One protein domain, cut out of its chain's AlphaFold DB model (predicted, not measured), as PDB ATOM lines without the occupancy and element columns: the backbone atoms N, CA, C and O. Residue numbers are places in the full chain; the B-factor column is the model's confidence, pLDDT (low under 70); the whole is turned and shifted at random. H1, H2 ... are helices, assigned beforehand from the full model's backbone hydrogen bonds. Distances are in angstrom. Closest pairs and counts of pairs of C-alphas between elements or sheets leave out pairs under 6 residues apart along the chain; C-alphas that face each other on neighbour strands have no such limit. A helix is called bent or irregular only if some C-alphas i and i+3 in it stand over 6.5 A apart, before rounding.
ATOM      1  N   PHE A  66     156.486 273.132 224.760       91.31
ATOM      2  CA  PHE A  66     156.557 271.762 224.269       91.31
ATOM      3  C   PHE A  66     156.333 271.681 222.752       91.31
ATOM      4  O   PHE A  66     155.323 272.147 222.217       91.31
ATOM      5  N   GLY A  67     157.306 271.087 222.061       91.31
ATOM      6  CA  GLY A  67     157.288 270.881 220.617       91.31
ATOM      7  C   GLY A  67     157.353 272.158 219.773       91.31
ATOM      8  O   GLY A  67     157.273 272.050 218.550       91.31
ATOM      9  N   GLU A  68     157.460 273.356 220.351       93.56
ATOM     10  CA  GLU A  68     157.583 274.591 219.578       93.56
ATOM     11  C   GLU A  68     158.972 274.684 218.919       93.56
ATOM     12  O   GLU A  68     159.979 274.540 219.608       93.56
ATOM     13  N   PRO A  69     159.066 274.972 217.603       95.31
ATOM     14  CA  PRO A  69     160.362 275.201 216.978       95.31
ATOM     15  C   PRO A  69     161.089 276.405 217.591       95.31
ATOM     16  O   PRO A  69     160.529 277.511 217.596       95.31
ATOM     17  N   HIS A  70     162.325 276.187 218.054       94.00
ATOM     18  CA  HIS A  70     163.178 277.188 218.698       94.00
ATOM     19  C   HIS A  70     164.631 277.102 218.190       94.00
ATOM     20  O   HIS A  70     165.167 275.995 218.119       94.00
ATOM     21  N   PRO A  71     165.301 278.228 217.873       93.25
ATOM     22  CA  PRO A  71     166.673 278.224 217.353       93.25
ATOM     23  C   PRO A  71     167.674 277.478 218.250       93.25
ATOM     24  O   PRO A  71     168.355 276.595 217.751       93.25
ATOM     25  N   ASP A  72     167.695 277.736 219.560       92.38
ATOM     26  CA  ASP A  72     168.618 277.061 220.493       92.38
ATOM     27  C   ASP A  72     168.438 275.528 220.540       92.38
ATOM     28  O   ASP A  72     169.406 274.784 220.693       92.38
ATOM     29  N   ILE A  73     167.197 275.043 220.376       95.06
ATOM     30  CA  ILE A  73     166.916 273.602 220.294       95.06
ATOM     31  C   ILE A  73     167.486 273.037 218.988       95.06
ATOM     32  O   ILE A  73     168.074 271.958 218.989       95.06
ATOM     33  N   LEU A  74     167.329 273.757 217.872       96.19
ATOM     34  CA  LEU A  74     167.874 273.351 216.574       96.19
ATOM     35  C   LEU A  74     169.405 273.355 216.560       96.19
ATOM     36  O   LEU A  74     170.006 272.478 215.947       96.19
ATOM     37  N   GLU A  75     170.025 274.335 217.212       95.50
ATOM     38  CA  GLU A  75     171.477 274.411 217.374       95.50
ATOM     39  C   GLU A  75     171.993 273.199 218.147       95.50
ATOM     40  O   GLU A  75     172.826 272.467 217.622       95.50
ATOM     41  N   THR A  76     171.402 272.905 219.309       95.38
ATOM     42  CA  THR A  76     171.756 271.717 220.103       95.38
ATOM     43  C   THR A  76     171.536 270.424 219.312       95.38
ATOM     44  O   THR A  76     172.376 269.531 219.328       95.38
ATOM     45  N   PHE A  77     170.422 270.310 218.582       96.56
ATOM     46  CA  PHE A  77     170.143 269.155 217.722       96.56
ATOM     47  C   PHE A  77     171.247 268.930 216.677       96.56
ATOM     48  O   PHE A  77     171.703 267.800 216.506       96.56
ATOM     49  N   ARG A  78     171.697 269.999 216.006       95.62
ATOM     50  CA  ARG A  78     172.795 269.928 215.031       95.62
ATOM     51  C   ARG A  78     174.129 269.636 215.703       95.62
ATOM     52  O   ARG A  78     174.853 268.779 215.227       95.62
ATOM     53  N   GLU A  79     174.447 270.283 216.821       95.62
ATOM     54  CA  GLU A  79     175.702 270.059 217.546       95.62
ATOM     55  C   GLU A  79     175.849 268.597 217.992       95.62
ATOM     56  O   GLU A  79     176.893 267.970 217.782       95.62
ATOM     57  N   MET A  80     174.788 268.023 218.560       95.38
ATOM     58  CA  MET A  80     174.779 266.630 219.008       95.38
ATOM     59  C   MET A  80     175.006 265.660 217.844       95.38
ATOM     60  O   MET A  80     175.785 264.716 217.975       95.38
ATOM     61  N   GLN A  81     174.417 265.934 216.681       94.12
ATOM     62  CA  GLN A  81     174.610 265.125 215.482       94.12
ATOM     63  C   GLN A  81     175.995 265.329 214.852       94.12
ATOM     64  O   GLN A  81     176.748 264.375 214.668       94.12
ATOM     65  N   ASP A  82     176.314 266.568 214.500       95.38
ATOM     66  CA  ASP A  82     177.409 266.915 213.596       95.38
ATOM     67  C   ASP A  82     178.765 266.885 214.308       95.38
ATOM     68  O   ASP A  82     179.769 266.512 213.704       95.38
ATOM     69  N   SER A  83     178.799 267.259 215.592       95.00
ATOM     70  CA  SER A  83     180.040 267.304 216.379       95.00
ATOM     71  C   SER A  83     180.243 266.058 217.239       95.00
ATOM     72  O   SER A  83     181.385 265.687 217.499       95.00
ATOM     73  N   ASN A  84     179.158 265.400 217.664       93.06
ATOM     74  CA  ASN A  84     179.228 264.291 218.621       93.06
ATOM     75  C   ASN A  84     178.737 262.945 218.057       93.06
ATOM     76  O   ASN A  84     178.922 261.915 218.701       93.06
ATOM     77  N   GLY A  85     178.130 262.919 216.864       94.88
ATOM     78  CA  GLY A  85     177.635 261.689 216.237       94.88
ATOM     79  C   GLY A  85     176.406 261.079 216.924       94.88
ATOM     80  O   GLY A  85     176.084 259.917 216.674       94.88
ATOM     81  N   VAL A  86     175.721 261.835 217.788       94.38
ATOM     82  CA  VAL A  86     174.556 261.376 218.551       94.38
ATOM     83  C   VAL A  86     173.280 261.933 217.930       94.38
ATOM     84  O   VAL A  86     172.982 263.123 218.027       94.38
ATOM     85  N   GLN A  87     172.485 261.041 217.342       95.62
ATOM     86  CA  GLN A  87     171.135 261.362 216.884       95.62
ATOM     87  C   GLN A  87     170.212 261.503 218.090       95.62
ATOM     88  O   GLN A  87     170.168 260.604 218.922       95.62
ATOM     89  N   ILE A  88     169.464 262.601 218.155       97.00
ATOM     90  CA  ILE A  88     168.432 262.857 219.170       97.00
ATOM     91  C   ILE A  88     167.175 263.416 218.508       97.00
ATOM     92  O   ILE A  88     167.213 263.841 217.352       97.00
ATOM     93  N   ASP A  89     166.046 263.419 219.211       96.88
ATOM     94  CA  ASP A  89     164.809 263.971 218.671       96.88
ATOM     95  C   ASP A  89     164.630 265.475 218.977       96.88
ATOM     96  O   ASP A  89     165.133 266.001 219.972       96.88
ATOM     97  N   LEU A  90     163.887 266.183 218.126       96.56
ATOM     98  CA  LEU A  90     163.612 267.624 218.254       96.56
ATOM     99  C   LEU A  90     162.516 267.984 219.281       96.56
ATOM    100  O   LEU A  90     162.179 269.165 219.404       96.56
ATOM    101  N   VAL A  91     161.913 267.008 219.969       95.12
ATOM    102  CA  VAL A  91     160.781 267.202 220.898       95.12
ATOM    103  C   VAL A  91     161.179 266.978 222.358       95.12
ATOM    104  O   VAL A  91     160.714 267.721 223.221       95.12
ATOM    105  N   TYR A  92     162.047 266.008 222.639       95.25
ATOM    106  CA  TYR A  92     162.502 265.648 223.980       95.25
ATOM    107  C   TYR A  92     164.020 265.720 224.101       95.25
ATOM    108  O   TYR A  92     164.523 266.454 224.951       95.25
ATOM    109  N   GLY A  93     164.758 265.013 223.245       95.94
ATOM    110  CA  GLY A  93     166.211 264.904 223.316       95.94
ATOM    111  C   GLY A  93     166.914 266.254 223.210       95.94
ATOM    112  O   GLY A  93     167.573 266.681 224.158       95.94
ATOM    113  N   ALA A  94     166.738 266.963 222.094       95.81
ATOM    114  CA  ALA A  94     167.383 268.257 221.877       95.81
ATOM    115  C   ALA A  94     166.973 269.312 222.921       95.81
ATOM    116  O   ALA A  94     167.869 269.945 223.485       95.81
ATOM    117  N   PRO A  95     165.683 269.476 223.284       93.62
ATOM    118  CA  PRO A  95     165.297 270.344 224.398       93.62
ATOM    119  C   PRO A  95     165.944 269.956 225.732       93.62
ATOM    120  O   PRO A  95     166.417 270.840 226.446       93.62
ATOM    121  N   SER A  96     166.028 268.657 226.048       93.75
ATOM    122  CA  SER A  96     166.659 268.175 227.285       93.75
ATOM    123  C   SER A  96     168.130 268.566 227.350       93.75
ATOM    124  O   SER A  96     168.570 269.150 228.340       93.75
ATOM    125  N   TRP A  97     168.875 268.303 226.272       94.12
ATOM    126  CA  TRP A  97     170.278 268.698 226.154       94.12
ATOM    127  C   TRP A  97     170.442 270.213 226.235       94.12
ATOM    128  O   TRP A  97     171.291 270.691 226.980       94.12
ATOM    129  N   THR A  98     169.571 270.977 225.570       92.19
ATOM    130  CA  THR A  98     169.629 272.446 225.593       92.19
ATOM    131  C   THR A  98     169.486 272.979 227.024       92.19
ATOM    132  O   THR A  98     170.229 273.863 227.451       92.19
ATOM    133  N   VAL A  99     168.539 272.442 227.801       88.88
ATOM    134  CA  VAL A  99     168.326 272.840 229.201       88.88
ATOM    135  C   VAL A  99     169.483 272.371 230.083       88.88
ATOM    136  O   VAL A  99     170.002 273.157 230.872       88.88
ATOM    137  N   MET A 100     169.920 271.121 229.939       90.12
ATOM    138  CA  MET A 100     171.025 270.562 230.718       90.12
ATOM    139  C   MET A 100     172.322 271.352 230.510       90.12
ATOM    140  O   MET A 100     172.939 271.768 231.490       90.12
ATOM    141  N   LEU A 101     172.702 271.626 229.257       88.62
ATOM    142  CA  LEU A 101     173.910 272.382 228.914       88.62
ATOM    143  C   LEU A 101     173.879 273.798 229.499       88.62
ATOM    144  O   LEU A 101     174.887 274.268 230.020       88.62
ATOM    145  N   ARG A 102     172.714 274.459 229.520       83.69
ATOM    146  CA  ARG A 102     172.558 275.772 230.173       83.69
ATOM    147  C   ARG A 102     172.832 275.731 231.673       83.69
ATOM    148  O   ARG A 102     173.337 276.709 232.211       83.69
ATOM    149  N   HIS A 103     172.486 274.640 232.354       80.75
ATOM    150  CA  HIS A 103     172.831 274.461 233.766       80.75
ATOM    151  C   HIS A 103     174.303 274.113 233.945       80.75
ATOM    152  O   HIS A 103     174.948 274.665 234.832       80.75
ATOM    153  N   TRP A 104     174.826 273.234 233.092       83.56
ATOM    154  CA  TRP A 104     176.213 272.789 233.139       83.56
ATOM    155  C   TRP A 104     177.200 273.943 232.928       83.56
ATOM    156  O   TRP A 104     178.169 274.066 233.669       83.56
ATOM    157  N   LEU A 105     176.933 274.815 231.953       81.56
ATOM    158  CA  LEU A 105     177.793 275.948 231.600       81.56
ATOM    159  C   LEU A 105     177.592 277.174 232.496       81.56
ATOM    160  O   LEU A 105     178.336 278.151 232.382       81.56
ATOM    161  N   ALA A 106     176.580 277.169 233.365       75.94
ATOM    162  CA  ALA A 106     176.338 278.312 234.221       75.94
ATOM    163  C   ALA A 106     177.406 278.425 235.317       75.94
ATOM    164  O   ALA A 106     177.725 277.414 235.946       75.94
ATOM    165  N   PHE A 122     174.992 268.467 238.552       87.94
ATOM    166  CA  PHE A 122     176.005 267.848 237.719       87.94
ATOM    167  C   PHE A 122     177.443 268.119 238.197       87.94
ATOM    168  O   PHE A 122     178.389 267.504 237.710       87.94
ATOM    169  N   THR A 123     177.633 269.027 239.160       86.38
ATOM    170  CA  THR A 123     178.969 269.438 239.628       86.38
ATOM    171  C   THR A 123     179.725 268.263 240.249       86.38
ATOM    172  O   THR A 123     179.269 267.686 241.233       86.38
ATOM    173  N   GLY A 124     180.899 267.941 239.700       87.12
ATOM    174  CA  GLY A 124     181.760 266.870 240.214       87.12
ATOM    175  C   GLY A 124     181.215 265.454 240.001       87.12
ATOM    176  O   GLY A 124     181.703 264.532 240.646       87.12
ATOM    177  N   ARG A 125     180.214 265.274 239.127       89.25
ATOM    178  CA  ARG A 125     179.605 263.975 238.812       89.25
ATOM    179  C   ARG A 125     179.827 263.604 237.346       89.25
ATOM    180  O   ARG A 125     179.818 264.468 236.470       89.25
ATOM    181  N   GLU A 126     179.974 262.310 237.077       92.25
ATOM    182  CA  GLU A 126     179.873 261.776 235.717       92.25
ATOM    183  C   GLU A 126     178.400 261.727 235.289       92.25
ATOM    184  O   GLU A 126     177.515 261.421 236.093       92.25
ATOM    185  N   ILE A 127     178.123 262.048 234.022       91.88
ATOM    186  CA  ILE A 127     176.759 262.050 233.484       91.88
ATOM    187  C   ILE A 127     176.531 260.807 232.633       91.88
ATOM    188  O   ILE A 127     177.245 260.565 231.662       91.88
ATOM    189  N   MET A 128     175.441 260.097 232.927       93.88
ATOM    190  CA  MET A 128     174.845 259.115 232.028       93.88
ATOM    191  C   MET A 128     173.538 259.673 231.453       93.88
ATOM    192  O   MET A 128     172.548 259.825 232.169       93.88
ATOM    193  N   TYR A 129     173.527 259.974 230.153       92.69
ATOM    194  CA  TYR A 129     172.312 260.374 229.441       92.69
ATOM    195  C   TYR A 129     171.519 259.144 228.988       92.69
ATOM    196  O   TYR A 129     172.074 258.223 228.389       92.69
ATOM    197  N   VAL A 130     170.207 259.146 229.230       94.38
ATOM    198  CA  VAL A 130     169.294 258.087 228.781       94.38
ATOM    199  C   VAL A 130     168.560 258.557 227.526       94.38
ATOM    200  O   VAL A 130     167.672 259.404 227.594       94.38
ATOM    201  N   HIS A 131     168.921 257.991 226.374       93.12
ATOM    202  CA  HIS A 131     168.253 258.276 225.106       93.12
ATOM    203  C   HIS A 131     166.932 257.494 224.999       93.12
ATOM    204  O   HIS A 131     166.933 256.289 224.751       93.12
ATOM    205  N   SER A 132     165.793 258.178 225.120       90.00
ATOM    206  CA  SER A 132     164.464 257.546 225.172       90.00
ATOM    207  C   SER A 132     163.798 257.258 223.814       90.00
ATOM    208  O   SER A 132     162.695 256.720 223.796       90.00
ATOM    209  N   GLY A 133     164.426 257.591 222.680       93.62
ATOM    210  CA  GLY A 133     163.890 257.329 221.331       93.62
ATOM    211  C   GLY A 133     163.374 258.593 220.633       93.62
ATOM    212  O   GLY A 133     163.941 259.661 220.831       93.62
ATOM    213  N   GLY A 134     162.330 258.475 219.802       94.94
ATOM    214  CA  GLY A 134     161.611 259.615 219.208       94.94
ATOM    215  C   GLY A 134     162.147 260.139 217.868       94.94
ATOM    216  O   GLY A 134     161.621 261.120 217.338       94.94
ATOM    217  N   LEU A 135     163.169 259.499 217.292       96.12
ATOM    218  CA  LEU A 135     163.814 259.941 216.047       96.12
ATOM    219  C   LEU A 135     162.846 259.989 214.855       96.12
ATOM    220  O   LEU A 135     163.000 260.818 213.957       96.12
ATOM    221  N   GLU A 136     161.812 259.147 214.855       94.94
ATOM    222  CA  GLU A 136     160.749 259.120 213.850       94.94
ATOM    223  C   GLU A 136     159.980 260.451 213.747       94.94
ATOM    224  O   GLU A 136     159.440 260.781 212.688       94.94
ATOM    225  N   GLY A 137     159.973 261.253 214.819       94.19
ATOM    226  CA  GLY A 137     159.356 262.577 214.861       94.19
ATOM    227  C   GLY A 137     160.197 263.690 214.228       94.19
ATOM    228  O   GLY A 137     159.687 264.789 214.004       94.19
ATOM    229  N   ASN A 138     161.469 263.444 213.898       95.62
ATOM    230  CA  ASN A 138     162.365 264.510 213.445       95.62
ATOM    231  C   ASN A 138     161.933 265.132 212.125       95.62
ATOM    232  O   ASN A 138     161.941 266.353 211.999       95.62
ATOM    233  N   ASN A 139     161.499 264.328 211.155       94.69
ATOM    234  CA  ASN A 139     161.123 264.877 209.856       94.69
ATOM    235  C   ASN A 139     159.898 265.805 209.957       94.69
ATOM    236  O   ASN A 139     159.880 266.896 209.384       94.69
ATOM    237  N   SER A 140     158.884 265.413 210.739       94.75
ATOM    238  CA  SER A 140     157.698 266.251 210.951       94.75
ATOM    239  C   SER A 140     158.041 267.528 211.725       94.75
ATOM    240  O   SER A 140     157.540 268.603 211.383       94.75
ATOM    241  N   GLN A 141     158.954 267.456 212.700       96.06
ATOM    242  CA  GLN A 141     159.462 268.636 213.394       96.06
ATOM    243  C   GLN A 141     160.259 269.555 212.467       96.06
ATOM    244  O   GLN A 141     159.966 270.748 212.419       96.06
ATOM    245  N   LEU A 142     161.200 269.037 211.678       96.25
ATOM    246  CA  LEU A 142     161.990 269.820 210.722       96.25
ATOM    247  C   LEU A 142     161.103 270.560 209.710       96.25
ATOM    248  O   LEU A 142     161.372 271.719 209.392       96.25
ATOM    249  N   MET A 143     159.981 269.970 209.284       95.00
ATOM    250  CA  MET A 143     158.979 270.670 208.466       95.00
ATOM    251  C   MET A 143     158.376 271.887 209.189       95.00
ATOM    252  O   MET A 143     158.162 272.933 208.571       95.00
ATOM    253  N   ARG A 144     158.134 271.800 210.504       95.69
ATOM    254  CA  ARG A 144     157.666 272.940 211.317       95.69
ATOM    255  C   ARG A 144     158.753 274.006 211.472       95.69
ATOM    256  O   ARG A 144     158.444 275.192 211.371       95.69
ATOM    257  N   TYR A 145     160.012 273.605 211.660       96.62
ATOM    258  CA  TYR A 145     161.158 274.526 211.658       96.62
ATOM    259  C   TYR A 145     161.295 275.259 210.318       96.62
ATOM    260  O   TYR A 145     161.465 276.478 210.298       96.62
ATOM    261  N   LYS A 146     161.131 274.546 209.198       95.62
ATOM    262  CA  LYS A 146     161.095 275.123 207.849       95.62
ATOM    263  C   LYS A 146     159.954 276.125 207.684       95.62
ATOM    264  O   LYS A 146     160.180 277.211 207.163       95.62
ATOM    265  N   HIS A 147     158.748 275.807 208.159       95.25
ATOM    266  CA  HIS A 147     157.615 276.738 208.105       95.25
ATOM    267  C   HIS A 147     157.874 278.034 208.896       95.25
ATOM    268  O   HIS A 147     157.433 279.100 208.478       95.25
ATOM    269  N   LYS A 148     158.646 277.958 209.992       94.75
ATOM    270  CA  LYS A 148     159.133 279.129 210.743       94.75
ATOM    271  C   LYS A 148     160.372 279.811 210.129       94.75
ATOM    272  O   LYS A 148     160.844 280.796 210.686       94.75
ATOM    273  N   GLY A 149     160.914 279.308 209.019       95.44
ATOM    274  CA  GLY A 149     162.105 279.864 208.366       95.44
ATOM    275  C   GLY A 149     163.431 279.583 209.085       95.44
ATOM    276  O   GLY A 149     164.427 280.231 208.782       95.44
ATOM    277  N   LEU A 150     163.462 278.631 210.025       94.69
ATOM    278  CA  LEU A 150     164.669 278.271 210.789       94.69
ATOM    279  C   LEU A 150     165.557 277.240 210.070       94.69
ATOM    280  O   LEU A 150     166.730 277.086 210.401       94.69
ATOM    281  N   VAL A 151     164.992 276.524 209.097       94.19
ATOM    282  CA  VAL A 151     165.644 275.447 208.338       94.19
ATOM    283  C   VAL A 151     165.327 275.622 206.854       94.19
ATOM    284  O   VAL A 151     164.213 276.021 206.496       94.19
ATOM    285  N   LYS A 152     166.294 275.338 205.974       89.75
ATOM    286  CA  LYS A 152     166.107 275.435 204.519       89.75
ATOM    287  C   LYS A 152     165.452 274.176 203.949       89.75
ATOM    288  O   LYS A 152     165.455 273.107 204.544       89.75
ATOM    289  N   GLY A 153     164.880 274.289 202.749       78.25
ATOM    290  CA  GLY A 153     164.134 273.187 202.129       78.25
ATOM    291  C   GLY A 153     164.953 271.934 201.801       78.25
ATOM    292  O   GLY A 153     164.368 270.866 201.713       78.25
ATOM    293  N   ASN A 154     166.271 272.054 201.649       79.75
ATOM    294  CA  ASN A 154     167.188 270.942 201.379       79.75
ATOM    295  C   ASN A 154     167.559 270.129 202.631       79.75
ATOM    296  O   ASN A 154     168.151 269.065 202.502       79.75
ATOM    297  N   GLU A 155     167.226 270.622 203.820       76.00
ATOM    298  CA  GLU A 155     167.497 269.961 205.102       76.00
ATOM    299  C   GLU A 155     166.297 269.132 205.593       76.00
ATOM    300  O   GLU A 155     166.337 268.568 206.683       76.00
ATOM    301  N   VAL A 156     165.206 269.077 204.818       79.81
ATOM    302  CA  VAL A 156     163.971 268.392 205.213       79.81
ATOM    303  C   VAL A 156     163.517 267.428 204.130       79.81
ATOM    304  O   VAL A 156     163.434 267.791 202.957       79.81
ATOM    305  N   GLN A 157     163.173 266.202 204.525       76.56
ATOM    306  CA  GLN A 157     162.608 265.226 203.607       76.56
ATOM    307  C   GLN A 157     161.114 265.507 203.418       76.56
ATOM    308  O   GLN A 157     160.278 265.185 204.264       76.56
ATOM    309  N   GLU A 158     160.749 266.109 202.290       69.56
ATOM    310  CA  GLU A 158     159.342 266.378 202.004       69.56
ATOM    311  C   GLU A 158     158.565 265.085 201.705       69.56
ATOM    312  O   GLU A 158     159.067 264.205 200.995       69.56
TER     313      GLU A 158
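Overview. This is residues 66 to 106 and 122 to 158 of the 180 residues of the protein "Hypothetical protein" of Cyclophora tenuis (UniProt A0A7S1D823). Two helices, H1 and H2, meet at about a right angle, and a third, H3, lies at a little distance from H1; along the long axis H3 is toward one end, H1 between, and H2 reaches toward the other end. A long stretch with no named element, residues 122 to 134, runs back lengthwise from the H2 end to H3. The printed part has 78 residues with three named helices in the order H1, H2, H3 and no named strand; the class is all helix, though only 37 of the 78 residues, under half, are in named elements. By its radius of gyration of the C-alphas, 13.1 A, the whole is compact, while its outline is elongated, with spans of 44 by 24 by 23 A.

Along the chain. The printed part begins at Phe 66. H1 is residues 71 to 82, 16.0 A from first to last C-alpha; C-alpha 71 is at (166.673, 278.224, 217.353). H2 is residues 93 to 104, 16.1 A from first to last C-alpha; C-alpha 93 is at (166.211, 264.904, 223.316). After the cut, H3 is residues 135 to 147, the longest helix with 13 residues and 19.6 A from first to last C-alpha; C-alpha 147 is at (157.615, 276.738, 208.105). H3 is irregular: C-alphas 136 and 139 are 7.0 A apart, where about 5 A is found in a regular helix. The printed part ends at Glu 158.

Arrangement. H1 touches H2 with 10 pairs of C-alphas within 8 A. Their closest C-alphas are those of Phe 77 and Ala 94, 5.1 A apart. H1 touches H2 with residues 72 to 77 alone, and H2 touches H1 with residues 94 to 98 alone. Their lines are about perpendicular, at 81 degrees, and their centres are 10.5 A apart. H1 and H3 are only just apart, with their closest C-alphas 8.4 A from each other. H2 and H3 are apart, and H3 touches no helix. In H1 and H2 every O i to N i+4 pair is within hydrogen-bond range, and in H3 7 of 9 are.

Size, cuts and confidence. The two C-alphas farthest apart are those of Gly 124 and Glu 158, 44.3 A from each other. Residues 107 to 121 are not printed, and C-alphas 106 and 122 are 11.0 A apart across this cut. The link from H1 to H2, 10 residues, is short; the link from H2 to H3 lies across the cut. The C-alphas of residues 122 to 134 lie 11 to 25 A from the mean of the C-alphas. The mean pLDDT of the printed part is 91.7, and one residue, Glu 158, is under 70.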